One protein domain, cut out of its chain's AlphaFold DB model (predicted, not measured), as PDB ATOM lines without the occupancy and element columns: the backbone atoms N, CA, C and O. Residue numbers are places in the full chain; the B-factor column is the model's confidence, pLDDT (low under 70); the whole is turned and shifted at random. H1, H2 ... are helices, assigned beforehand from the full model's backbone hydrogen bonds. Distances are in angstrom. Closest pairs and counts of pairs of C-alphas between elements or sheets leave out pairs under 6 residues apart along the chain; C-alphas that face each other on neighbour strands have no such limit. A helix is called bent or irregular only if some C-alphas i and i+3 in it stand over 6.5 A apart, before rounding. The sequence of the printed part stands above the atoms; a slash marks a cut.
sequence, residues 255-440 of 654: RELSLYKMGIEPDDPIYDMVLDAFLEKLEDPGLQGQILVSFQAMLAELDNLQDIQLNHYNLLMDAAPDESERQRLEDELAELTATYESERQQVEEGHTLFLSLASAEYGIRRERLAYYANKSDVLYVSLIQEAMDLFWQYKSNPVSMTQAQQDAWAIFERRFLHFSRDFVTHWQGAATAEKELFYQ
ATOM      1  N   ARG A 255     295.281 255.997 259.052       46.97
ATOM      2  CA  ARG A 255     294.737 254.942 259.918       46.97
ATOM      3  C   ARG A 255     295.782 253.883 260.275       46.97
ATOM      4  O   ARG A 255     295.976 253.601 261.455       46.97
ATOM      5  N   GLU A 256     296.495 253.354 259.281       50.31
ATOM      6  CA  GLU A 256     297.577 252.381 259.495       50.31
ATOM      7  C   GLU A 256     298.728 252.999 260.305       50.31
ATOM      8  O   GLU A 256     299.262 252.349 261.201       50.31
ATOM      9  N   LEU A 257     299.046 254.282 260.073       48.22
ATOM     10  CA  LEU A 257     300.038 255.017 260.867       48.22
ATOM     11  C   LEU A 257     299.627 255.113 262.344       48.22
ATOM     12  O   LEU A 257     300.464 254.978 263.234       48.22
ATOM     13  N   SER A 258     298.340 255.353 262.606       53.88
ATOM     14  CA  SER A 258     297.818 255.553 263.958       53.88
ATOM     15  C   SER A 258     297.723 254.258 264.780       53.88
ATOM     16  O   SER A 258     298.100 254.272 265.953       53.88
ATOM     17  N   LEU A 259     297.358 253.132 264.150       47.75
ATOM     18  CA  LEU A 259     297.402 251.793 264.760       47.75
ATOM     19  C   LEU A 259     298.835 251.406 265.158       47.75
ATOM     20  O   LEU A 259     299.070 250.992 266.294       47.75
ATOM     21  N   TYR A 260     299.803 251.631 264.261       52.31
ATOM     22  CA  TYR A 260     301.217 251.351 264.533       52.31
ATOM     23  C   TYR A 260     301.820 252.269 265.609       52.31
ATOM     24  O   TYR A 260     302.604 251.811 266.437       52.31
ATOM     25  N   LYS A 261     301.480 253.567 265.625       51.22
ATOM     26  CA  LYS A 261     302.132 254.544 266.521       51.22
ATOM     27  C   LYS A 261     301.534 254.654 267.919       51.22
ATOM     28  O   LYS A 261     302.275 254.992 268.842       51.22
ATOM     29  N   MET A 262     300.249 254.354 268.116       49.59
ATOM     30  CA  MET A 262     299.699 254.256 269.476       49.59
ATOM     31  C   MET A 262     300.107 252.961 270.190       49.59
ATOM     32  O   MET A 262     299.895 252.847 271.396       49.59
ATOM     33  N   GLY A 263     300.738 252.014 269.485       51.62
ATOM     34  CA  GLY A 263     300.957 250.670 270.008       51.62
ATOM     35  C   GLY A 263     299.622 249.972 270.231       51.62
ATOM     36  O   GLY A 263     299.416 249.369 271.266       51.62
ATOM     37  N   ILE A 264     298.682 250.104 269.294       53.53
ATOM     38  CA  ILE A 264     297.394 249.403 269.355       53.53
ATOM     39  C   ILE A 264     297.533 248.090 268.582       53.53
ATOM     40  O   ILE A 264     296.750 247.760 267.692       53.53
ATOM     41  N   GLU A 265     298.594 247.344 268.878       65.25
ATOM     42  CA  GLU A 265     298.590 245.936 268.515       65.25
ATOM     43  C   GLU A 265     297.546 245.250 269.411       65.25
ATOM     44  O   GLU A 265     297.415 245.629 270.576       65.25
ATOM     45  N   PRO A 266     296.781 244.264 268.907       60.12
ATOM     46  CA  PRO A 266     295.785 243.547 269.709       60.12
ATOM     47  C   PRO A 266     296.334 242.934 271.009       60.12
ATOM     48  O   PRO A 266     295.553 242.622 271.903       60.12
ATOM     49  N   ASP A 267     297.658 242.786 271.102       69.75
ATOM     50  CA  ASP A 267     298.382 242.231 272.245       69.75
ATOM     51  C   ASP A 267     298.978 243.316 273.172       69.75
ATOM     52  O   ASP A 267     299.682 242.993 274.135       69.75
ATOM     53  N   ASP A 268     298.753 244.607 272.894       78.31
ATOM     54  CA  ASP A 268     299.297 245.690 273.711       78.31
ATOM     55  C   ASP A 268     298.484 245.882 275.006       78.31
ATOM     56  O   ASP A 268     297.271 246.110 274.949       78.31
ATOM     57  N   PRO A 269     299.125 245.871 276.190       74.44
ATOM     58  CA  PRO A 269     298.428 246.044 277.464       74.44
ATOM     59  C   PRO A 269     297.677 247.380 277.575       74.44
ATOM     60  O   PRO A 269     296.728 247.482 278.347       74.44
ATOM     61  N   ILE A 270     298.078 248.408 276.823       70.50
ATOM     62  CA  ILE A 270     297.373 249.693 276.768       70.50
ATOM     63  C   ILE A 270     296.063 249.550 276.005       70.50
ATOM     64  O   ILE A 270     295.038 250.071 276.443       70.50
ATOM     65  N   TYR A 271     296.103 248.866 274.860       77.56
ATOM     66  CA  TYR A 271     294.903 248.607 274.082       77.56
ATOM     67  C   TYR A 271     293.903 247.816 274.915       77.56
ATOM     68  O   TYR A 271     292.746 248.213 275.000       77.56
ATOM     69  N   ASP A 272     294.383 246.795 275.623       79.44
ATOM     70  CA  ASP A 272     293.578 246.031 276.570       79.44
ATOM     71  C   ASP A 272     292.986 246.909 277.671       79.44
ATOM     72  O   ASP A 272     291.798 246.803 277.939       79.44
ATOM     73  N   MET A 273     293.757 247.829 278.259       79.19
ATOM     74  CA  MET A 273     293.238 248.749 279.278       79.19
ATOM     75  C   MET A 273     292.125 249.667 278.750       79.19
ATOM     76  O   MET A 273     291.128 249.867 279.442       79.19
ATOM     77  N   VAL A 274     292.282 250.235 277.551       79.50
ATOM     78  CA  VAL A 274     291.260 251.108 276.943       79.50
ATOM     79  C   VAL A 274     290.025 250.296 276.560       79.50
ATOM     80  O   VAL A 274     288.896 250.719 276.809       79.50
ATOM     81  N   LEU A 275     290.235 249.113 275.984       81.88
ATOM     82  CA  LEU A 275     289.171 248.194 275.601       81.88
ATOM     83  C   LEU A 275     288.391 247.721 276.835       81.88
ATOM     84  O   LEU A 275     287.166 247.708 276.805       81.88
ATOM     85  N   ASP A 276     289.083 247.407 277.929       84.19
ATOM     86  CA  ASP A 276     288.492 246.987 279.198       84.19
ATOM     87  C   ASP A 276     287.695 248.108 279.858       84.19
ATOM     88  O   ASP A 276     286.573 247.864 280.291       84.19
ATOM     89  N   ALA A 277     288.219 249.337 279.880       82.69
ATOM     90  CA  ALA A 277     287.486 250.493 280.397       82.69
ATOM     91  C   ALA A 277     286.216 250.770 279.579       82.69
ATOM     92  O   ALA A 277     285.139 250.982 280.139       82.69
ATOM     93  N   PHE A 278     286.307 250.694 278.248       83.75
ATOM     94  CA  PHE A 278     285.144 250.844 277.380       83.75
ATOM     95  C   PHE A 278     284.120 249.718 277.596       83.75
ATOM     96  O   PHE A 278     282.918 249.972 277.676       83.75
ATOM     97  N   LEU A 279     284.580 248.470 277.738       87.50
ATOM     98  CA  LEU A 279     283.718 247.333 278.059       87.50
ATOM     99  C   LEU A 279     283.077 247.472 279.447       87.50
ATOM    100  O   LEU A 279     281.906 247.131 279.586       87.50
ATOM    101  N   GLU A 280     283.786 248.016 280.438       88.75
ATOM    102  CA  GLU A 280     283.255 248.319 281.774       88.75
ATOM    103  C   GLU A 280     282.148 249.380 281.702       88.75
ATOM    104  O   GLU A 280     281.088 249.210 282.305       88.75
ATOM    105  N   LYS A 281     282.324 250.441 280.901       87.06
ATOM    106  CA  LYS A 281     281.252 251.418 280.641       87.06
ATOM    107  C   LYS A 281     280.049 250.768 279.976       87.06
ATOM    108  O   LYS A 281     278.915 251.027 280.372       87.06
ATOM    109  N   LEU A 282     280.289 249.900 278.995       87.06
ATOM    110  CA  LEU A 282     279.228 249.144 278.343       87.06
ATOM    111  C   LEU A 282     278.537 248.153 279.280       87.06
ATOM    112  O   LEU A 282     277.441 247.732 278.940       87.06
ATOM    113  N   GLU A 283     279.119 247.773 280.419       89.06
ATOM    114  CA  GLU A 283     278.465 246.936 281.433       89.06
ATOM    115  C   GLU A 283     277.507 247.707 282.341       89.06
ATOM    116  O   GLU A 283     276.691 247.069 283.009       89.06
ATOM    117  N   ASP A 284     277.559 249.044 282.362       91.38
ATOM    118  CA  ASP A 284     276.629 249.838 283.161       91.38
ATOM    119  C   ASP A 284     275.186 249.615 282.661       91.38
ATOM    120  O   ASP A 284     274.832 250.055 281.559       91.38
ATOM    121  N   PRO A 285     274.309 248.966 283.456       90.38
ATOM    122  CA  PRO A 285     272.935 248.695 283.045       90.38
ATOM    123  C   PRO A 285     272.139 249.983 282.789       90.38
ATOM    124  O   PRO A 285     271.175 249.955 282.020       90.38
ATOM    125  N   GLY A 286     272.533 251.107 283.403       92.19
ATOM    126  CA  GLY A 286     271.949 252.418 283.133       92.19
ATOM    127  C   GLY A 286     272.241 252.885 281.708       92.19
ATOM    128  O   GLY A 286     271.308 253.214 280.969       92.19
ATOM    129  N   LEU A 287     273.513 252.848 281.303       89.12
ATOM    130  CA  LEU A 287     273.943 253.203 279.950       89.12
ATOM    131  C   LEU A 287     273.372 252.237 278.903       89.12
ATOM    132  O   LEU A 287     272.806 252.685 277.905       89.12
ATOM    133  N   GLN A 288     273.441 250.922 279.150       91.69
ATOM    134  CA  GLN A 288     272.851 249.916 278.255       91.69
ATOM    135  C   GLN A 288     271.360 250.170 278.031       91.69
ATOM    136  O   GLN A 288     270.894 250.169 276.892       91.69
ATOM    137  N   GLY A 289     270.614 250.418 279.111       92.12
ATOM    138  CA  GLY A 289     269.188 250.714 279.037       92.12
ATOM    139  C   GLY A 289     268.897 251.951 278.189       92.12
ATOM    140  O   GLY A 289     268.015 251.903 277.334       92.12
ATOM    141  N   GLN A 290     269.659 253.033 278.368       92.50
ATOM    142  CA  GLN A 290     269.483 254.267 277.595       92.50
ATOM    143  C   GLN A 290     269.792 254.076 276.106       92.50
ATOM    144  O   GLN A 290     269.020 254.529 275.256       92.50
ATOM    145  N   ILE A 291     270.874 253.367 275.773       91.25
ATOM    146  CA  ILE A 291     271.244 253.099 274.378       91.25
ATOM    147  C   ILE A 291     270.197 252.201 273.705       91.25
ATOM    148  O   ILE A 291     269.758 252.496 272.594       91.25
ATOM    149  N   LEU A 292     269.725 251.150 274.385       93.44
ATOM    150  CA  LEU A 292     268.682 250.266 273.850       93.44
ATOM    151  C   LEU A 292     267.353 250.993 273.634       93.44
ATOM    152  O   LEU A 292     266.723 250.816 272.590       93.44
ATOM    153  N   VAL A 293     266.942 251.841 274.581       94.81
ATOM    154  CA  VAL A 293     265.753 252.693 274.420       94.81
ATOM    155  C   VAL A 293     265.929 253.639 273.232       94.81
ATOM    156  O   VAL A 293     264.983 253.836 272.474       94.81
ATOM    157  N   SER A 294     267.135 254.166 273.016       93.00
ATOM    158  CA  SER A 294     267.431 255.043 271.878       93.00
ATOM    159  C   SER A 294     267.335 254.307 270.537       93.00
ATOM    160  O   SER A 294     266.682 254.803 269.623       93.00
ATOM    161  N   PHE A 295     267.888 253.093 270.421       94.88
ATOM    162  CA  PHE A 295     267.723 252.261 269.217       94.88
ATOM    163  C   PHE A 295     266.256 251.935 268.931       94.88
ATOM    164  O   PHE A 295     265.803 252.053 267.795       94.88
ATOM    165  N   GLN A 296     265.495 251.568 269.962       96.06
ATOM    166  CA  GLN A 296     264.066 251.286 269.819       96.06
ATOM    167  C   GLN A 296     263.273 252.530 269.412       96.06
ATOM    168  O   GLN A 296     262.374 252.432 268.579       96.06
ATOM    169  N   ALA A 297     263.615 253.696 269.962       94.00
ATOM    170  CA  ALA A 297     263.000 254.961 269.580       94.00
ATOM    171  C   ALA A 297     263.320 255.331 268.124       94.00
ATOM    172  O   ALA A 297     262.413 255.741 267.407       94.00
ATOM    173  N   MET A 298     264.562 255.129 267.668       93.81
ATOM    174  CA  MET A 298     264.946 255.354 266.268       93.81
ATOM    175  C   MET A 298     264.184 254.437 265.309       93.81
ATOM    176  O   MET A 298     263.668 254.916 264.306       93.81
ATOM    177  N   LEU A 299     264.058 253.144 265.626       96.00
ATOM    178  CA  LEU A 299     263.283 252.205 264.805       96.00
ATOM    179  C   LEU A 299     261.797 252.577 264.755       96.00
ATOM    180  O   LEU A 299     261.205 252.579 263.683       96.00
ATOM    181  N   ALA A 300     261.206 252.948 265.893       95.94
ATOM    182  CA  ALA A 300     259.813 253.387 265.935       95.94
ATOM    183  C   ALA A 300     259.585 254.689 265.147       95.94
ATOM    184  O   ALA A 300     258.536 254.865 264.530       95.94
ATOM    185  N   GLU A 301     260.549 255.610 265.176       95.69
ATOM    186  CA  GLU A 301     260.479 256.862 264.425       95.69
ATOM    187  C   GLU A 301     260.616 256.631 262.921       95.69
ATOM    188  O   GLU A 301     259.848 257.199 262.144       95.69
ATOM    189  N   LEU A 302     261.534 255.749 262.519       96.00
ATOM    190  CA  LEU A 302     261.639 255.275 261.146       96.00
ATOM    191  C   LEU A 302     260.294 254.677 260.692       96.00
ATOM    192  O   LEU A 302     259.753 255.122 259.679       96.00
ATOM    193  N   ASP A 303     259.691 253.769 261.468       96.38
ATOM    194  CA  ASP A 303     258.439 253.110 261.061       96.38
ATOM    195  C   ASP A 303     257.295 254.137 260.910       96.38
ATOM    196  O   ASP A 303     256.532 254.102 259.942       96.38
ATOM    197  N   ASN A 304     257.233 255.138 261.798       96.00
ATOM    198  CA  ASN A 304     256.281 256.246 261.675       96.00
ATOM    199  C   ASN A 304     256.523 257.096 260.416       96.00
ATOM    200  O   ASN A 304     255.563 257.531 259.770       96.00
ATOM    201  N   LEU A 305     257.784 257.367 260.066       95.19
ATOM    202  CA  LEU A 305     258.139 258.117 258.860       95.19
ATOM    203  C   LEU A 305     257.753 257.352 257.594       95.19
ATOM    204  O   LEU A 305     257.192 257.965 256.681       95.19
ATOM    205  N   GLN A 306     257.975 256.035 257.558       96.81
ATOM    206  CA  GLN A 306     257.546 255.190 256.444       96.81
ATOM    207  C   GLN A 306     256.027 255.230 256.278       96.81
ATOM    208  O   GLN A 306     255.539 255.468 255.172       96.81
ATOM    209  N   ASP A 307     255.272 255.080 257.368       96.50
ATOM    210  CA  ASP A 307     253.808 255.138 257.340       96.50
ATOM    211  C   ASP A 307     253.296 256.492 256.829       96.50
ATOM    212  O   ASP A 307     252.342 256.564 256.043       96.50
ATOM    213  N   ILE A 308     253.928 257.591 257.248       95.88
ATOM    214  CA  ILE A 308     253.619 258.933 256.748       95.88
ATOM    215  C   ILE A 308     253.953 259.012 255.251       95.88
ATOM    216  O   ILE A 308     253.121 259.429 254.446       95.88
ATOM    217  N   GLN A 309     255.130 258.600 254.803       96.19
ATOM    218  CA  GLN A 309     255.450 258.715 253.379       96.19
ATOM    219  C   GLN A 309     254.543 257.838 252.508       96.19
ATOM    220  O   GLN A 309     253.996 258.329 251.521       96.19
ATOM    221  N   LEU A 310     254.253 256.608 252.932       96.81
ATOM    222  CA  LEU A 310     253.346 255.702 252.231       96.81
ATOM    223  C   LEU A 310     251.939 256.306 252.092       96.81
ATOM    224  O   LEU A 310     251.358 256.312 251.006       96.81
ATOM    225  N   ASN A 311     251.399 256.885 253.168       97.06
ATOM    226  CA  ASN A 311     250.102 257.565 253.125       97.06
ATOM    227  C   ASN A 311     250.116 258.800 252.212       97.06
ATOM    228  O   ASN A 311     249.133 259.054 251.512       97.06
ATOM    229  N   HIS A 312     251.217 259.556 252.190       96.81
ATOM    230  CA  HIS A 312     251.357 260.718 251.316       96.81
ATOM    231  C   HIS A 312     251.356 260.318 249.837       96.81
ATOM    232  O   HIS A 312     250.568 260.861 249.061       96.81
ATOM    233  N   TYR A 313     252.169 259.329 249.459       97.56
ATOM    234  CA  TYR A 313     252.228 258.833 248.084       97.56
ATOM    235  C   TYR A 313     250.908 258.197 247.647       97.56
ATOM    236  O   TYR A 313     250.463 258.453 246.533       97.56
ATOM    237  N   ASN A 314     250.209 257.473 248.529       96.94
ATOM    238  CA  ASN A 314     248.870 256.954 248.230       96.94
ATOM    239  C   ASN A 314     247.873 258.073 247.882       96.94
ATOM    240  O   ASN A 314     247.133 257.960 246.905       96.94
ATOM    241  N   LEU A 315     247.894 259.189 248.619       97.19
ATOM    242  CA  LEU A 315     247.049 260.349 248.313       97.19
ATOM    243  C   LEU A 315     247.431 261.029 246.992       97.19
ATOM    244  O   LEU A 315     246.544 261.511 246.284       97.19
ATOM    245  N   LEU A 316     248.725 261.085 246.661       97.62
ATOM    246  CA  LEU A 316     249.194 261.620 245.381       97.62
ATOM    247  C   LEU A 316     248.793 260.712 244.212       97.62
ATOM    248  O   LEU A 316     248.297 261.217 243.207       97.62
ATOM    249  N   MET A 317     248.925 259.393 244.362       98.12
ATOM    250  CA  MET A 317     248.510 258.412 243.353       98.12
ATOM    251  C   MET A 317     247.001 258.464 243.091       98.12
ATOM    252  O   MET A 317     246.579 258.423 241.936       98.12
ATOM    253  N   ASP A 318     246.182 258.633 244.133       97.56
ATOM    254  CA  ASP A 318     244.731 258.824 243.993       97.56
ATOM    255  C   ASP A 318     244.361 260.163 243.323       97.56
ATOM    256  O   ASP A 318     243.275 260.305 242.750       97.56
ATOM    257  N   ALA A 319     245.241 261.164 243.414       97.69
ATOM    258  CA  ALA A 319     245.059 262.485 242.819       97.69
ATOM    259  C   ALA A 319     245.688 262.631 241.422       97.69
ATOM    260  O   ALA A 319     245.477 263.673 240.793       97.69
ATOM    261  N   ALA A 320     246.430 261.627 240.946       98.06
ATOM    262  CA  ALA A 320     247.134 261.674 239.674       98.06
ATOM    263  C   ALA A 320     246.144 261.877 238.499       98.06
ATOM    264  O   ALA A 320     245.119 261.192 238.420       98.06
ATOM    265  N   PRO A 321     246.406 262.832 237.587       97.81
ATOM    266  CA  PRO A 321     245.519 263.162 236.473       97.81
ATOM    267  C   PRO A 321     245.499 262.087 235.382       97.81
ATOM    268  O   PRO A 321     244.518 261.993 234.639       97.81
ATOM    269  N   ASP A 322     246.563 261.291 235.276       97.88
ATOM    270  CA  ASP A 322     246.700 260.215 234.305       97.88
ATOM    271  C   ASP A 322     247.572 259.062 234.834       97.88
ATOM    272  O   ASP A 322     248.231 259.156 235.869       97.88
ATOM    273  N   GLU A 323     247.545 257.950 234.097       97.69
ATOM    274  CA  GLU A 323     248.263 256.719 234.442       97.69
ATOM    275  C   GLU A 323     249.790 256.889 234.395       97.69
ATOM    276  O   GLU A 323     250.507 256.194 235.105       97.69
ATOM    277  N   SER A 324     250.304 257.819 233.583       98.00
ATOM    278  CA  SER A 324     251.748 258.046 233.490       98.00
ATOM    279  C   SER A 324     252.277 258.719 234.751       98.00
ATOM    280  O   SER A 324     253.363 258.371 235.214       98.00
ATOM    281  N   GLU A 325     251.537 259.680 235.306       97.44
ATOM    282  CA  GLU A 325     251.897 260.310 236.576       97.44
ATOM    283  C   GLU A 325     251.722 259.343 237.750       97.44
ATOM    284  O   GLU A 325     252.574 259.313 238.637       97.44
ATOM    285  N   ARG A 326     250.687 258.493 237.714       98.06
ATOM    286  CA  ARG A 326     250.519 257.408 238.689       98.06
ATOM    287  C   ARG A 326     251.718 256.458 238.686       98.06
ATOM    288  O   ARG A 326     252.288 256.232 239.747       98.06
ATOM    289  N   GLN A 327     252.141 255.976 237.515       98.12
ATOM    290  CA  GLN A 327     253.297 255.082 237.402       98.12
ATOM    291  C   GLN A 327     254.580 255.745 237.919       98.12
ATOM    292  O   GLN A 327     255.342 255.115 238.640       98.12
ATOM    293  N   ARG A 328     254.802 257.034 237.616       98.19
ATOM    294  CA  ARG A 328     255.957 257.776 238.143       98.19
ATOM    295  C   ARG A 328     255.954 257.827 239.674       98.19
ATOM    296  O   ARG A 328     256.998 257.640 240.285       98.19
ATOM    297  N   LEU A 329     254.795 258.076 240.286       98.06
ATOM    298  CA  LEU A 329     254.651 258.096 241.745       98.06
ATOM    299  C   LEU A 329     254.820 256.701 242.366       98.06
ATOM    300  O   LEU A 329     255.364 256.599 243.462       98.06
ATOM    301  N   GLU A 330     254.377 255.641 241.683       97.94
ATOM    302  CA  GLU A 330     254.612 254.249 242.097       97.94
ATOM    303  C   GLU A 330     256.107 253.898 242.067       97.94
ATOM    304  O   GLU A 330     256.612 253.305 243.021       97.94
ATOM    305  N   ASP A 331     256.828 254.319 241.023       98.00
ATOM    306  CA  ASP A 331     258.275 254.112 240.899       98.00
ATOM    307  C   ASP A 331     259.047 254.901 241.981       98.00
ATOM    308  O   ASP A 331     259.925 254.345 242.644       98.00
ATOM    309  N   GLU A 332     258.678 256.168 242.223       98.00
ATOM    310  CA  GLU A 332     259.255 256.998 243.297       98.00
ATOM    311  C   GLU A 332     258.990 256.394 244.691       98.00
ATOM    312  O   GLU A 332     259.887 256.350 245.535       98.00
ATOM    313  N   LEU A 333     257.779 255.878 244.939       97.69
ATOM    314  CA  LEU A 333     257.444 255.207 246.198       97.69
ATOM    315  C   LEU A 333     258.252 253.915 246.389       97.69
ATOM    316  O   LEU A 333     258.657 253.608 247.514       97.69
ATOM    317  N   ALA A 334     258.494 253.155 245.318       97.50
ATOM    318  CA  ALA A 334     259.303 251.942 245.376       97.50
ATOM    319  C   ALA A 334     260.772 252.247 245.724       97.50
ATOM    320  O   ALA A 334     261.345 251.572 246.582       97.50
ATOM    321  N   GLU A 335     261.363 253.284 245.123       97.50
ATOM    322  CA  GLU A 335     262.729 253.734 245.439       97.50
ATOM    323  C   GLU A 335     262.853 254.218 246.894       97.50
ATOM    324  O   GLU A 335     263.784 253.844 247.618       97.50
ATOM    325  N   LEU A 336     261.875 255.000 247.349       96.25
ATOM    326  CA  LEU A 336     261.818 255.507 248.716       96.25
ATOM    327  C   LEU A 336     261.652 254.377 249.741       96.25
ATOM    328  O   LEU A 336     262.331 254.366 250.767       96.25
ATOM    329  N   THR A 337     260.808 253.388 249.434       96.69
ATOM    330  CA  THR A 337     260.626 252.191 250.269       96.69
ATOM    331  C   THR A 337     261.924 251.390 250.372       96.69
ATOM    332  O   THR A 337     262.291 250.976 251.468       96.69
ATOM    333  N   ALA A 338     262.662 251.229 249.269       96.56
ATOM    334  CA  ALA A 338     263.945 250.527 249.279       96.56
ATOM    335  C   ALA A 338     265.018 251.265 250.102       96.56
ATOM    336  O   ALA A 338     265.799 250.634 250.817       96.56
ATOM    337  N   THR A 339     265.039 252.600 250.039       96.19
ATOM    338  CA  THR A 339     265.951 253.420 250.854       96.19
ATOM    339  C   THR A 339     265.606 253.288 252.336       96.19
ATOM    340  O   THR A 339     266.488 253.022 253.151       96.19
ATOM    341  N   TYR A 340     264.319 253.372 252.673       96.31
ATOM    342  CA  TYR A 340     263.838 253.183 254.035       96.31
ATOM    343  C   TYR A 340     264.198 251.801 254.603       96.31
ATOM    344  O   TYR A 340     264.710 251.699 255.717       96.31
ATOM    345  N   GLU A 341     263.973 250.729 253.838       96.06
ATOM    346  CA  GLU A 341     264.338 249.371 254.253       96.06
ATOM    347  C   GLU A 341     265.845 249.245 254.509       96.06
ATOM    348  O   GLU A 341     266.248 248.609 255.486       96.06
ATOM    349  N   SER A 342     266.676 249.900 253.689       96.12
ATOM    350  CA  SER A 342     268.127 249.928 253.886       96.12
ATOM    351  C   SER A 342     268.532 250.667 255.165       96.12
ATOM    352  O   SER A 342     269.352 250.157 255.929       96.12
ATOM    353  N   GLU A 343     267.955 251.839 255.437       95.12
ATOM    354  CA  GLU A 343     268.237 252.605 256.659       95.12
ATOM    355  C   GLU A 343     267.764 251.862 257.913       95.12
ATOM    356  O   GLU A 343     268.510 251.723 258.886       95.12
ATOM    357  N   ARG A 344     266.552 251.300 257.870       96.50
ATOM    358  CA  ARG A 344     266.000 250.470 258.945       96.50
ATOM    359  C   ARG A 344     266.895 249.266 259.226       96.50
ATOM    360  O   ARG A 344     267.197 249.001 260.390       96.50
ATOM    361  N   GLN A 345     267.374 248.585 258.184       96.44
ATOM    362  CA  GLN A 345     268.309 247.470 258.325       96.44
ATOM    363  C   GLN A 345     269.610 247.905 259.016       96.44
ATOM    364  O   GLN A 345     270.074 247.208 259.915       96.44
ATOM    365  N   GLN A 346     270.178 249.065 258.670       93.88
ATOM    366  CA  GLN A 346     271.392 249.569 259.328       93.88
ATOM    367  C   GLN A 346     271.174 249.834 260.825       93.88
ATOM    368  O   GLN A 346     272.036 249.504 261.645       93.88
ATOM    369  N   VAL A 347     270.015 250.380 261.210       94.19
ATOM    370  CA  VAL A 347     269.676 250.593 262.628       94.19
ATOM    371  C   VAL A 347     269.459 249.259 263.355       94.19
ATOM    372  O   VAL A 347     269.925 249.098 264.484       94.19
ATOM    373  N   GLU A 348     268.814 248.276 262.721       95.19
ATOM    374  CA  GLU A 348     268.642 246.924 263.277       95.19
ATOM    375  C   GLU A 348     269.978 246.180 263.439       95.19
ATOM    376  O   GLU A 348     270.205 245.512 264.457       95.19
ATOM    377  N   GLU A 349     270.889 246.321 262.476       92.94
ATOM    378  CA  GLU A 349     272.250 245.788 262.546       92.94
ATOM    379  C   GLU A 349     273.048 246.464 263.667       92.94
ATOM    380  O   GLU A 349     273.685 245.768 264.460       92.94
ATOM    381  N   GLY A 350     272.949 247.790 263.804       90.62
ATOM    382  CA  GLY A 350     273.554 248.545 264.904       90.62
ATOM    383  C   GLY A 350     273.020 248.123 266.276       90.62
ATOM    384  O   GLY A 350     273.796 247.891 267.204       90.62
ATOM    385  N   HIS A 351     271.707 247.924 266.391       94.06
ATOM    386  CA  HIS A 351     271.065 247.421 267.604       94.06
ATOM    387  C   HIS A 351     271.525 245.994 267.947       94.06
ATOM    388  O   HIS A 351     271.863 245.703 269.096       94.06
ATOM    389  N   THR A 352     271.601 245.108 266.952       92.00
ATOM    390  CA  THR A 352     272.075 243.723 267.126       92.00
ATOM    391  C   THR A 352     273.549 243.684 267.521       92.00
ATOM    392  O   THR A 352     273.941 242.928 268.417       92.00
ATOM    393  N   LEU A 353     274.367 244.524 266.887       88.94
ATOM    394  CA  LEU A 353     275.769 244.696 267.226       88.94
ATOM    395  C   LEU A 353     275.915 245.152 268.678       88.94
ATOM    396  O   LEU A 353     276.644 244.510 269.438       88.94
ATOM    397  N   PHE A 354     275.176 246.188 269.077       91.06
ATOM    398  CA  PHE A 354     275.190 246.701 270.442       91.06
ATOM    399  C   PHE A 354     274.786 245.629 271.457       91.06
ATOM    400  O   PHE A 354     275.518 245.395 272.411       91.06
ATOM    401  N   LEU A 355     273.689 244.902 271.222       90.50
ATOM    402  CA  LEU A 355     273.274 243.786 272.081       90.50
ATOM    403  C   LEU A 355     274.359 242.714 272.205       90.50
ATOM    404  O   LEU A 355     274.537 242.119 273.268       90.50
ATOM    405  N   SER A 356     275.107 242.475 271.129       87.38
ATOM    406  CA  SER A 356     276.209 241.524 271.165       87.38
ATOM    407  C   SER A 356     277.409 242.025 271.975       87.38
ATOM    408  O   SER A 356     278.007 241.242 272.719       87.38
ATOM    409  N   LEU A 357     277.707 243.325 271.895       85.06
ATOM    410  CA  LEU A 357     278.738 244.000 272.686       85.06
ATOM    411  C   LEU A 357     278.324 244.203 274.149       85.06
ATOM    412  O   LEU A 357     279.188 244.307 275.007       85.06
ATOM    413  N   ALA A 358     277.026 244.222 274.440       86.19
ATOM    414  CA  ALA A 358     276.461 244.328 275.784       86.19
ATOM    415  C   ALA A 358     276.248 242.958 276.462       86.19
ATOM    416  O   ALA A 358     275.906 242.894 277.643       86.19
ATOM    417  N   SER A 359     276.422 241.848 275.731       85.06
ATOM    418  CA  SER A 359     276.212 240.496 276.267       85.06
ATOM    419  C   SER A 359     277.181 240.175 277.410       85.06
ATOM    420  O   SER A 359     278.316 240.619 277.407       85.06
ATOM    421  N   ALA A 360     276.787 239.363 278.395       78.81
ATOM    422  CA  ALA A 360     277.627 239.109 279.575       78.81
ATOM    423  C   ALA A 360     278.970 238.396 279.271       78.81
ATOM    424  O   ALA A 360     279.880 238.387 280.102       78.81
ATOM    425  N   GLU A 361     279.139 237.806 278.084       85.19
ATOM    426  CA  GLU A 361     280.324 237.025 277.721       85.19
ATOM    427  C   GLU A 361     281.500 237.929 277.323       85.19
ATOM    428  O   GLU A 361     281.706 238.273 276.161       85.19
ATOM    429  N   TYR A 362     282.296 238.312 278.322       73.94
ATOM    430  CA  TYR A 362     283.440 239.223 278.195       73.94
ATOM    431  C   TYR A 362     284.440 238.839 277.083       73.94
ATOM    432  O   TYR A 362     284.811 239.690 276.277       73.94
ATOM    433  N   GLY A 363     284.814 237.559 276.958       73.69
ATOM    434  CA  GLY A 363     285.770 237.118 275.928       73.69
ATOM    435  C   GLY A 363     285.282 237.359 274.493       73.69
ATOM    436  O   GLY A 363     286.036 237.827 273.646       73.69
ATOM    437  N   ILE A 364     283.990 237.129 274.242       74.81
ATOM    438  CA  ILE A 364     283.380 237.345 272.925       74.81
ATOM    439  C   ILE A 364     283.250 238.841 272.619       74.81
ATOM    440  O   ILE A 364     283.435 239.255 271.471       74.81
ATOM    441  N   ARG A 365     282.948 239.661 273.632       79.44
ATOM    442  CA  ARG A 365     282.878 241.119 273.479       79.44
ATOM    443  C   ARG A 365     284.220 241.699 273.068       79.44
ATOM    444  O   ARG A 365     284.264 242.490 272.132       79.44
ATOM    445  N   ARG A 366     285.298 241.260 273.719       74.94
ATOM    446  CA  ARG A 366     286.659 241.733 273.460       74.94
ATOM    447  C   ARG A 366     287.097 241.473 272.017       74.94
ATOM    448  O   ARG A 366     287.488 242.407 271.320       74.94
ATOM    449  N   GLU A 367     286.959 240.235 271.541       76.50
ATOM    450  CA  GLU A 367     287.318 239.876 270.159       76.50
ATOM    451  C   GLU A 367     286.474 240.630 269.122       76.50
ATOM    452  O   GLU A 367     287.003 241.127 268.124       76.50
ATOM    453  N   ARG A 368     285.163 240.777 269.362       77.00
ATOM    454  CA  ARG A 368     284.284 241.538 268.461       77.00
ATOM    455  C   ARG A 368     284.634 243.013 268.446       77.00
ATOM    456  O   ARG A 368     284.736 243.594 267.372       77.00
ATOM    457  N   LEU A 369     284.819 243.623 269.610       75.69
ATOM    458  CA  LEU A 369     285.122 245.044 269.711       75.69
ATOM    459  C   LEU A 369     286.447 245.362 269.011       75.69
ATOM    460  O   LEU A 369     286.509 246.332 268.261       75.69
ATOM    461  N   ALA A 370     287.449 244.488 269.138       71.75
ATOM    462  CA  ALA A 370     288.693 244.622 268.391       71.75
ATOM    463  C   ALA A 370     288.505 244.489 266.872       71.75
ATOM    464  O   ALA A 370     289.040 245.292 266.103       71.75
ATOM    465  N   TYR A 371     287.685 243.535 266.428       78.06
ATOM    466  CA  TYR A 371     287.323 243.403 265.017       78.06
ATOM    467  C   TYR A 371     286.621 244.660 264.472       78.06
ATOM    468  O   TYR A 371     286.943 245.125 263.375       78.06
ATOM    469  N   TYR A 372     285.684 245.232 265.232       73.25
ATOM    470  CA  TYR A 372     284.930 246.414 264.814       73.25
ATOM    471  C   TYR A 372     285.738 247.704 264.908       73.25
ATOM    472  O   TYR A 372     285.602 248.542 264.020       73.25
ATOM    473  N   ALA A 373     286.617 247.863 265.900       70.06
ATOM    474  CA  ALA A 373     287.503 249.026 266.001       70.06
ATOM    475  C   ALA A 373     288.430 249.109 264.778       70.06
ATOM    476  O   ALA A 373     288.648 250.179 264.207       70.06
ATOM    477  N   ASN A 374     288.869 247.951 264.282       65.56
ATOM    478  CA  ASN A 374     289.657 247.869 263.057       65.56
ATOM    479  C   ASN A 374     288.858 248.174 261.773       65.56
ATOM    480  O   ASN A 374     289.448 248.382 260.718       65.56
ATOM    481  N   LYS A 375     287.520 248.236 261.830       69.31
ATOM    482  CA  LYS A 375     286.668 248.563 260.672       69.31
ATOM    483  C   LYS A 375     285.973 249.918 260.757       69.31
ATOM    484  O   LYS A 375     285.823 250.567 259.728       69.31
ATOM    485  N   SER A 376     285.642 250.398 261.950       69.44
ATOM    486  CA  SER A 376     284.835 251.602 262.163       69.44
ATOM    487  C   SER A 376     285.663 252.786 262.662       69.44
ATOM    488  O   SER A 376     286.196 252.745 263.767       69.44
ATOM    489  N   ASP A 377     285.648 253.892 261.918       59.41
ATOM    490  CA  ASP A 377     286.316 255.138 262.326       59.41
ATOM    491  C   ASP A 377     285.628 255.793 263.542       59.41
ATOM    492  O   ASP A 377     286.295 256.340 264.414       59.41
ATOM    493  N   VAL A 378     284.300 255.667 263.673       57.28
ATOM    494  CA  VAL A 378     283.537 256.211 264.820       57.28
ATOM    495  C   VAL A 378     283.907 255.530 266.142       57.28
ATOM    496  O   VAL A 378     284.154 256.198 267.149       57.28
ATOM    497  N   LEU A 379     283.983 254.195 266.144       63.38
ATOM    498  CA  LEU A 379     284.412 253.435 267.316       63.38
ATOM    499  C   LEU A 379     285.860 253.774 267.689       63.38
ATOM    500  O   LEU A 379     286.178 253.901 268.865       63.38
ATOM    501  N   TYR A 380     286.717 253.998 266.692       64.00
ATOM    502  CA  TYR A 380     288.093 254.425 266.907       64.00
ATOM    503  C   TYR A 380     288.193 255.802 267.582       64.00
ATOM    504  O   TYR A 380     288.923 255.952 268.557       64.00
ATOM    505  N   VAL A 381     287.413 256.791 267.130       60.78
ATOM    506  CA  VAL A 381     287.339 258.115 267.782       60.78
ATOM    507  C   VAL A 381     286.835 257.996 269.222       60.78
ATOM    508  O   VAL A 381     287.376 258.641 270.115       60.78
ATOM    509  N   SER A 382     285.850 257.130 269.468       66.62
ATOM    510  CA  SER A 382     285.319 256.891 270.818       66.62
ATOM    511  C   SER A 382     286.367 256.259 271.741       66.62
ATOM    512  O   SER A 382     286.505 256.670 272.888       66.62
ATOM    513  N   LEU A 383     287.165 255.315 271.230       66.19
ATOM    514  CA  LEU A 383     288.284 254.724 271.971       66.19
ATOM    515  C   LEU A 383     289.385 255.753 272.269       66.19
ATOM    516  O   LEU A 383     289.957 255.725 273.354       66.19
ATOM    517  N   ILE A 384     289.662 256.681 271.344       66.69
ATOM    518  CA  ILE A 384     290.593 257.794 271.593       66.69
ATOM    519  C   ILE A 384     290.061 258.709 272.701       66.69
ATOM    520  O   ILE A 384     290.835 259.113 273.567       66.69
ATOM    521  N   GLN A 385     288.762 259.019 272.694       70.69
ATOM    522  CA  GLN A 385     288.143 259.837 273.736       70.69
ATOM    523  C   GLN A 385     288.237 259.156 275.109       70.69
ATOM    524  O   GLN A 385     288.696 259.782 276.059       70.69
ATOM    525  N   GLU A 386     287.919 257.864 275.211       75.06
ATOM    526  CA  GLU A 386     288.054 257.131 276.480       75.06
ATOM    527  C   GLU A 386     289.524 257.063 276.930       75.06
ATOM    528  O   GLU A 386     289.841 257.262 278.102       75.06
ATOM    529  N   ALA A 387     290.457 256.871 275.991       69.44
ATOM    530  CA  ALA A 387     291.888 256.930 276.274       69.44
ATOM    531  C   ALA A 387     292.320 258.315 276.799       69.44
ATOM    532  O   ALA A 387     293.185 258.392 277.675       69.44
ATOM    533  N   MET A 388     291.708 259.401 276.312       69.62
ATOM    534  CA  MET A 388     291.903 260.766 276.815       69.62
ATOM    535  C   MET A 388     291.276 261.000 278.188       69.62
ATOM    536  O   MET A 388     291.846 261.741 278.987       69.62
ATOM    537  N   ASP A 389     290.142 260.382 278.491       74.50
ATOM    538  CA  ASP A 389     289.490 260.533 279.792       74.50
ATOM    539  C   ASP A 389     290.254 259.750 280.869       74.50
ATOM    540  O   ASP A 389     290.592 260.309 281.918       74.50
ATOM    541  N   LEU A 390     290.665 258.512 280.562       72.38
ATOM    542  CA  LEU A 390     291.613 257.739 281.376       72.38
ATOM    543  C   LEU A 390     292.920 258.520 281.548       72.38
ATOM    544  O   LEU A 390     293.394 258.673 282.679       72.38
ATOM    545  N   PHE A 391     293.425 259.078 280.433       78.44
ATOM    546  CA  PHE A 391     294.295 260.258 280.333       78.44
ATOM    547  C   PHE A 391     294.397 261.090 281.610       78.44
ATOM    548  O   PHE A 391     295.336 261.059 282.416       78.44
ATOM    549  N   TRP A 392     293.351 261.891 281.745       81.75
ATOM    550  CA  TRP A 392     293.225 262.917 282.756       81.75
ATOM    551  C   TRP A 392     292.865 262.348 284.120       81.75
ATOM    552  O   TRP A 392     293.373 262.849 285.129       81.75
ATOM    553  N   GLN A 393     292.076 261.273 284.169       78.19
ATOM    554  CA  GLN A 393     291.714 260.601 285.412       78.19
ATOM    555  C   GLN A 393     292.968 260.156 286.173       78.19
ATOM    556  O   GLN A 393     293.160 260.557 287.325       78.19
ATOM    557  N   TYR A 394     293.865 259.408 285.533       79.19
ATOM    558  CA  TYR A 394     295.066 258.903 286.203       79.19
ATOM    559  C   TYR A 394     296.126 259.978 286.423       79.19
ATOM    560  O   TYR A 394     296.782 259.986 287.468       79.19
ATOM    561  N   LYS A 395     296.245 260.944 285.507       79.44
ATOM    562  CA  LYS A 395     297.127 262.101 285.707       79.44
ATOM    563  C   LYS A 395     296.718 262.945 286.917       79.44
ATOM    564  O   LYS A 395     297.584 263.483 287.604       79.44
ATOM    565  N   SER A 396     295.417 263.054 287.187       80.50
ATOM    566  CA  SER A 396     294.890 263.809 288.328       80.50
ATOM    567  C   SER A 396     295.045 263.086 289.672       80.50
ATOM    568  O   SER A 396     295.126 263.748 290.708       80.50
ATOM    569  N   ASN A 397     295.132 261.749 289.676       82.25
ATOM    570  CA  ASN A 397     295.256 260.956 290.899       82.25
ATOM    571  C   ASN A 397     296.153 259.710 290.717       82.25
ATOM    572  O   ASN A 397     295.657 258.584 290.651       82.25
ATOM    573  N   PRO A 398     297.487 259.874 290.702       72.19
ATOM    574  CA  PRO A 398     298.419 258.761 290.495       72.19
ATOM    575  C   PRO A 398     298.466 257.758 291.665       72.19
ATOM    576  O   PRO A 398     299.054 256.684 291.544       72.19
ATOM    577  N   VAL A 399     297.864 258.084 292.816       78.38
ATOM    578  CA  VAL A 399     298.022 257.327 294.072       78.38
ATOM    579  C   VAL A 399     297.173 256.048 294.105       78.38
ATOM    580  O   VAL A 399     297.427 255.163 294.920       78.38
ATOM    581  N   SER A 400     296.178 255.911 293.221       77.75
ATOM    582  CA  SER A 400     295.288 254.741 293.176       77.75
ATOM    583  C   SER A 400     295.803 253.577 292.321       77.75
ATOM    584  O   SER A 400     295.170 252.524 292.304       77.75
ATOM    585  N   MET A 401     296.929 253.734 291.618       81.00
ATOM    586  CA  MET A 401     297.491 252.694 290.750       81.00
ATOM    587  C   MET A 401     298.534 251.835 291.478       81.00
ATOM    588  O   MET A 401     299.401 252.346 292.188       81.00
ATOM    589  N   THR A 402     298.496 250.522 291.248       86.12
ATOM    590  CA  THR A 402     299.593 249.606 291.608       86.12
ATOM    591  C   THR A 402     300.873 249.953 290.835       86.12
ATOM    592  O   THR A 402     300.803 250.559 289.771       86.12
ATOM    593  N   GLN A 403     302.054 249.536 291.309       82.38
ATOM    594  CA  GLN A 403     303.321 249.836 290.616       82.38
ATOM    595  C   GLN A 403     303.332 249.340 289.159       82.38
ATOM    596  O   GLN A 403     303.762 250.063 288.272       82.38
ATOM    597  N   ALA A 404     302.792 248.147 288.896       76.31
ATOM    598  CA  ALA A 404     302.688 247.619 287.535       76.31
ATOM    599  C   ALA A 404     301.783 248.486 286.641       76.31
ATOM    600  O   ALA A 404     302.090 248.702 285.473       76.31
ATOM    601  N   GLN A 405     300.694 249.026 287.201       75.62
ATOM    602  CA  GLN A 405     299.817 249.963 286.500       75.62
ATOM    603  C   GLN A 405     300.493 251.318 286.271       75.62
ATOM    604  O   GLN A 405     300.309 251.896 285.210       75.62
ATOM    605  N   GLN A 406     301.306 251.803 287.213       78.56
ATOM    606  CA  GLN A 406     302.091 253.029 287.036       78.56
ATOM    607  C   GLN A 406     303.154 252.871 285.939       78.56
ATOM    608  O   GLN A 406     303.352 253.784 285.138       78.56
ATOM    609  N   ASP A 407     303.809 251.712 285.865       80.56
ATOM    610  CA  ASP A 407     304.806 251.428 284.832       80.56
ATOM    611  C   ASP A 407     304.144 251.322 283.443       80.56
ATOM    612  O   ASP A 407     304.629 251.923 282.481       80.56
ATOM    613  N   ALA A 408     302.997 250.637 283.344       74.56
ATOM    614  CA  ALA A 408     302.185 250.594 282.123       74.56
ATOM    615  C   ALA A 408     301.677 251.993 281.728       74.56
ATOM    616  O   ALA A 408     301.761 252.386 280.563       74.56
ATOM    617  N   TRP A 409     301.242 252.784 282.709       80.00
ATOM    618  CA  TRP A 409     300.806 254.163 282.518       80.00
ATOM    619  C   TRP A 409     301.916 255.066 281.982       80.00
ATOM    620  O   TRP A 409     301.697 255.835 281.052       80.00
ATOM    621  N   ALA A 410     303.133 254.957 282.515       78.62
ATOM    622  CA  ALA A 410     304.268 255.747 282.050       78.62
ATOM    623  C   ALA A 410     304.667 255.411 280.600       78.62
ATOM    624  O   ALA A 410     305.212 256.262 279.887       78.62
ATOM    625  N   ILE A 411     304.419 254.175 280.156       78.88
ATOM    626  CA  ILE A 411     304.578 253.772 278.752       78.88
ATOM    627  C   ILE A 411     303.446 254.373 277.914       78.88
ATOM    628  O   ILE A 411     303.724 254.969 276.869       78.88
ATOM    629  N   PHE A 412     302.204 254.287 278.398       80.75
ATOM    630  CA  PHE A 412     301.039 254.876 277.747       80.75
ATOM    631  C   PHE A 412     301.159 256.381 277.562       80.75
ATOM    632  O   PHE A 412     301.111 256.830 276.427       80.75
ATOM    633  N   GLU A 413     301.393 257.157 278.622       82.81
ATOM    634  CA  GLU A 413     301.530 258.617 278.551       82.81
ATOM    635  C   GLU A 413     302.572 259.018 277.501       82.81
ATOM    636  O   GLU A 413     302.340 259.913 276.690       82.81
ATOM    637  N   ARG A 414     303.707 258.312 277.448       80.12
ATOM    638  CA  ARG A 414     304.769 258.608 276.481       80.12
ATOM    639  C   ARG A 414     304.327 258.345 275.039       80.12
ATOM    640  O   ARG A 414     304.602 259.167 274.165       80.12
ATOM    641  N   ARG A 415     303.642 257.224 274.793       76.62
ATOM    642  CA  ARG A 415     303.115 256.859 273.468       76.62
ATOM    643  C   ARG A 415     301.942 257.737 273.059       76.62
ATOM    644  O   ARG A 415     301.917 258.210 271.932       76.62
ATOM    645  N   PHE A 416     301.033 258.027 273.979       75.81
ATOM    646  CA  PHE A 416     299.876 258.885 273.771       75.81
ATOM    647  C   PHE A 416     300.294 260.321 273.436       75.81
ATOM    648  O   PHE A 416     299.775 260.908 272.489       75.81
ATOM    649  N   LEU A 417     301.281 260.884 274.142       76.06
ATOM    650  CA  LEU A 417     301.827 262.208 273.822       76.06
ATOM    651  C   LEU A 417     302.549 262.226 272.469       76.06
ATOM    652  O   LEU A 417     302.460 263.218 271.740       76.06
ATOM    653  N   HIS A 418     303.254 261.145 272.121       76.88
ATOM    654  CA  HIS A 418     303.885 261.012 270.809       76.88
ATOM    655  C   HIS A 418     302.838 260.921 269.693       76.88
ATOM    656  O   HIS A 418     302.897 261.696 268.742       76.88
ATOM    657  N   PHE A 419     301.829 260.065 269.863       79.12
ATOM    658  CA  PHE A 419     300.688 259.961 268.965       79.12
ATOM    659  C   PHE A 419     299.962 261.295 268.815       79.12
ATOM    660  O   PHE A 419     299.741 261.723 267.693       79.12
ATOM    661  N   SER A 420     299.636 261.980 269.912       67.75
ATOM    662  CA  SER A 420     298.910 263.255 269.876       67.75
ATOM    663  C   SER A 420     299.670 264.303 269.062       67.75
ATOM    664  O   SER A 420     299.088 265.001 268.234       67.75
ATOM    665  N   ARG A 421     300.995 264.384 269.248       74.81
ATOM    666  CA  ARG A 421     301.860 265.275 268.463       74.81
ATOM    667  C   ARG A 421     301.863 264.899 266.982       74.81
ATOM    668  O   ARG A 421     301.722 265.774 266.126       74.81
ATOM    669  N   ASP A 422     302.025 263.617 266.685       70.38
ATOM    670  CA  ASP A 422     302.095 263.120 265.314       70.38
ATOM    671  C   ASP A 422     300.754 263.266 264.593       70.38
ATOM    672  O   ASP A 422     300.730 263.699 263.445       70.38
ATOM    673  N   PHE A 423     299.647 262.976 265.275       72.50
ATOM    674  CA  PHE A 423     298.286 263.167 264.791       72.50
ATOM    675  C   PHE A 423     298.038 264.629 264.434       72.50
ATOM    676  O   PHE A 423     297.655 264.907 263.303       72.50
ATOM    677  N   VAL A 424     298.330 265.569 265.344       64.31
ATOM    678  CA  VAL A 424     298.182 267.010 265.069       64.31
ATOM    679  C   VAL A 424     299.021 267.422 263.862       64.31
ATOM    680  O   VAL A 424     298.526 268.133 262.992       64.31
ATOM    681  N   THR A 425     300.256 266.927 263.761       73.94
ATOM    682  CA  THR A 425     301.157 267.243 262.642       73.94
ATOM    683  C   THR A 425     300.606 266.728 261.306       73.94
ATOM    684  O   THR A 425     300.568 267.470 260.324       73.94
ATOM    685  N   HIS A 426     300.135 265.479 261.252       71.44
ATOM    686  CA  HIS A 426     299.588 264.891 260.022       71.44
ATOM    687  C   HIS A 426     298.228 265.480 259.659       71.44
ATOM    688  O   HIS A 426     297.961 265.701 258.483       71.44
ATOM    689  N   TRP A 427     297.386 265.772 260.650       75.81
ATOM    690  CA  TRP A 427     296.105 266.437 260.439       75.81
ATOM    691  C   TRP A 427     296.304 267.848 259.877       75.81
ATOM    692  O   TRP A 427     295.676 268.202 258.884       75.81
ATOM    693  N   GLN A 428     297.243 268.623 260.432       70.06
ATOM    694  CA  GLN A 428     297.621 269.931 259.883       70.06
ATOM    695  C   GLN A 428     298.154 269.814 258.451       70.06
ATOM    696  O   GLN A 428     297.794 270.625 257.598       70.06
ATOM    697  N   GLY A 429     298.972 268.794 258.171       79.62
ATOM    698  CA  GLY A 429     299.463 268.508 256.822       79.62
ATOM    699  C   GLY A 429     298.337 268.178 255.840       79.62
ATOM    700  O   GLY A 429     298.283 268.757 254.760       79.62
ATOM    701  N   ALA A 430     297.403 267.309 256.230       70.88
ATOM    702  CA  ALA A 430     296.252 266.929 255.413       70.88
ATOM    703  C   ALA A 430     295.309 268.115 255.159       70.88
ATOM    704  O   ALA A 430     294.946 268.361 254.015       70.88
ATOM    705  N   ALA A 431     294.992 268.900 256.193       64.00
ATOM    706  CA  ALA A 431     294.177 270.106 256.063       64.00
ATOM    707  C   ALA A 431     294.847 271.155 255.158       64.00
ATOM    708  O   ALA A 431     294.179 271.830 254.376       64.00
ATOM    709  N   THR A 432     296.176 271.274 255.226       80.88
ATOM    710  CA  THR A 432     296.944 272.149 254.329       80.88
ATOM    711  C   THR A 432     296.897 271.639 252.890       80.88
ATOM    712  O   THR A 432     296.618 272.422 251.988       80.88
ATOM    713  N   ALA A 433     297.085 270.337 252.668       79.38
ATOM    714  CA  ALA A 433     297.017 269.733 251.339       79.38
ATOM    715  C   ALA A 433     295.614 269.837 250.718       79.38
ATOM    716  O   ALA A 433     295.484 270.146 249.538       79.38
ATOM    717  N   GLU A 434     294.555 269.634 251.502       70.19
ATOM    718  CA  GLU A 434     293.170 269.800 251.050       70.19
ATOM    719  C   GLU A 434     292.866 271.260 250.700       70.19
ATOM    720  O   GLU A 434     292.301 271.542 249.642       70.19
ATOM    721  N   LYS A 435     293.329 272.204 251.529       76.19
ATOM    722  CA  LYS A 435     293.273 273.639 251.235       76.19
ATOM    723  C   LYS A 435     294.003 273.971 249.929       76.19
ATOM    724  O   LYS A 435     293.475 274.713 249.106       76.19
ATOM    725  N   GLU A 436     295.197 273.428 249.711       79.50
ATOM    726  CA  GLU A 436     295.964 273.632 248.476       79.50
ATOM    727  C   GLU A 436     295.272 273.019 247.255       79.50
ATOM    728  O   GLU A 436     295.187 273.678 246.221       79.50
ATOM    729  N   LEU A 437     294.713 271.811 247.373       75.38
ATOM    730  CA  LEU A 437     293.922 271.172 246.318       75.38
ATOM    731  C   LEU A 437     292.660 271.972 245.990       75.38
ATOM    732  O   LEU A 437     292.305 272.094 244.818       75.38
ATOM    733  N   PHE A 438     292.003 272.551 246.995       78.56
ATOM    734  CA  PHE A 438     290.886 273.465 246.787       78.56
ATOM    735  C   PHE A 438     291.326 274.688 245.970       78.56
ATOM    736  O   PHE A 438     290.716 274.981 244.944       78.56
ATOM    737  N   TYR A 439     292.431 275.345 246.339       77.06
ATOM    738  CA  TYR A 439     292.952 276.492 245.583       77.06
ATOM    739  C   TYR A 439     293.441 276.133 244.174       77.06
ATOM    740  O   TYR A 439     293.296 276.942 243.261       77.06
ATOM    741  N   GLN A 440     293.999 274.938 243.975       76.94
ATOM    742  CA  GLN A 440     294.454 274.468 242.662       76.94
ATOM    743  C   GLN A 440     293.286 274.109 241.734       76.94
ATOM    744  O   GLN A 440     293.355 274.370 240.534       76.94
TER     745      GLN A 440
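This is residues 255 to 440 of the 654 residues of an uncharacterized protein of Alcanivorax nanhaiticus (UniProt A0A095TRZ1). A long helical hairpin, H3 and H4, runs out from a small head in which H2 crosses the short helix H5 on one side and H6 on another. H7, the longest helix, starts beside the head away from the hairpin and slopes past the small H1 as a long arm, whose residues 427 to 440 stick out free. The printed part has 186 residues, with seven named helices, H1 to H7 in chain order, and no named strand; the class is all helix. It is only just loose, close to extended, with a radius of gyration of the C-alphas of 23.8 A, and spans 79 by 53 by 27 A.

H1, residues 255 to 261, begins with C-alpha 255 at (294.737, 254.942, 259.918). H2, residues 269 to 283, is 20.4 A long. H3, residues 285 to 319, is 50.8 A long, and H4, residues 323 to 357, is 50.5 A long; C-alpha 319 at (245.059, 262.485, 242.819) marks the end of H3. H5 is residues 362 to 373, 16.2 A. H6, residues 377 to 396, is 28.7 A long and neither bent nor irregular, but only just: C-alphas 391 and 394 are 6.1 A apart. H7, residues 403 to 440, is 54.6 A long and ends with C-alpha 440 at (294.454, 274.468, 242.662).

H2 and H5 are the hubs, touching three helices each. Residues 274 to 278 of H2 touch H6, about perpendicular at 80 degrees; the closest C-alphas, of Val 274 and Ala 387, are 5.9 A apart. Residues 275 to 279 of H2 touch H5, only just about perpendicular at 71 degrees, closest at the C-alphas of Leu 275 and Arg 366, 7.3 A. H5 and H6 touch only at the corner, and only just, with 3 pairs of C-alphas within 8 A; the closest are those of Ala 373 and Tyr 380, 5.5 A. H4 touches H5 with residues 356 to 357 alone, at a steep tilt of 47 degrees; the C-alphas of Leu 357 and Arg 365 are closest, 5.1 A. H3 and H4 form a hairpin and touch at a shallow tilt of 6 degrees, opposite ways, closest at the C-alphas of Met 317 and Arg 326, 5.2 A. H2 and H7 only just touch, with 3 pairs of C-alphas within 8 A, the closest those of Ile 270 and Phe 412, 6.4 A. H1 touches residues 415 to 423 of H7, closest at the C-alphas of Lys 261 and Phe 419, 6.1 A. H7 is apart from H3 and from H4. Every O i to N i+4 pair is within hydrogen-bond range in H1 to H6; in H7 it is 33 of 34.

The C-alphas farthest apart, of Asp 322 and Gln 403, are 80.5 A apart. The printed part has no cut and no long link. Mean pLDDT of the printed part is 82.1; residues 255 to 267 and 374 to 384 are among those under 70.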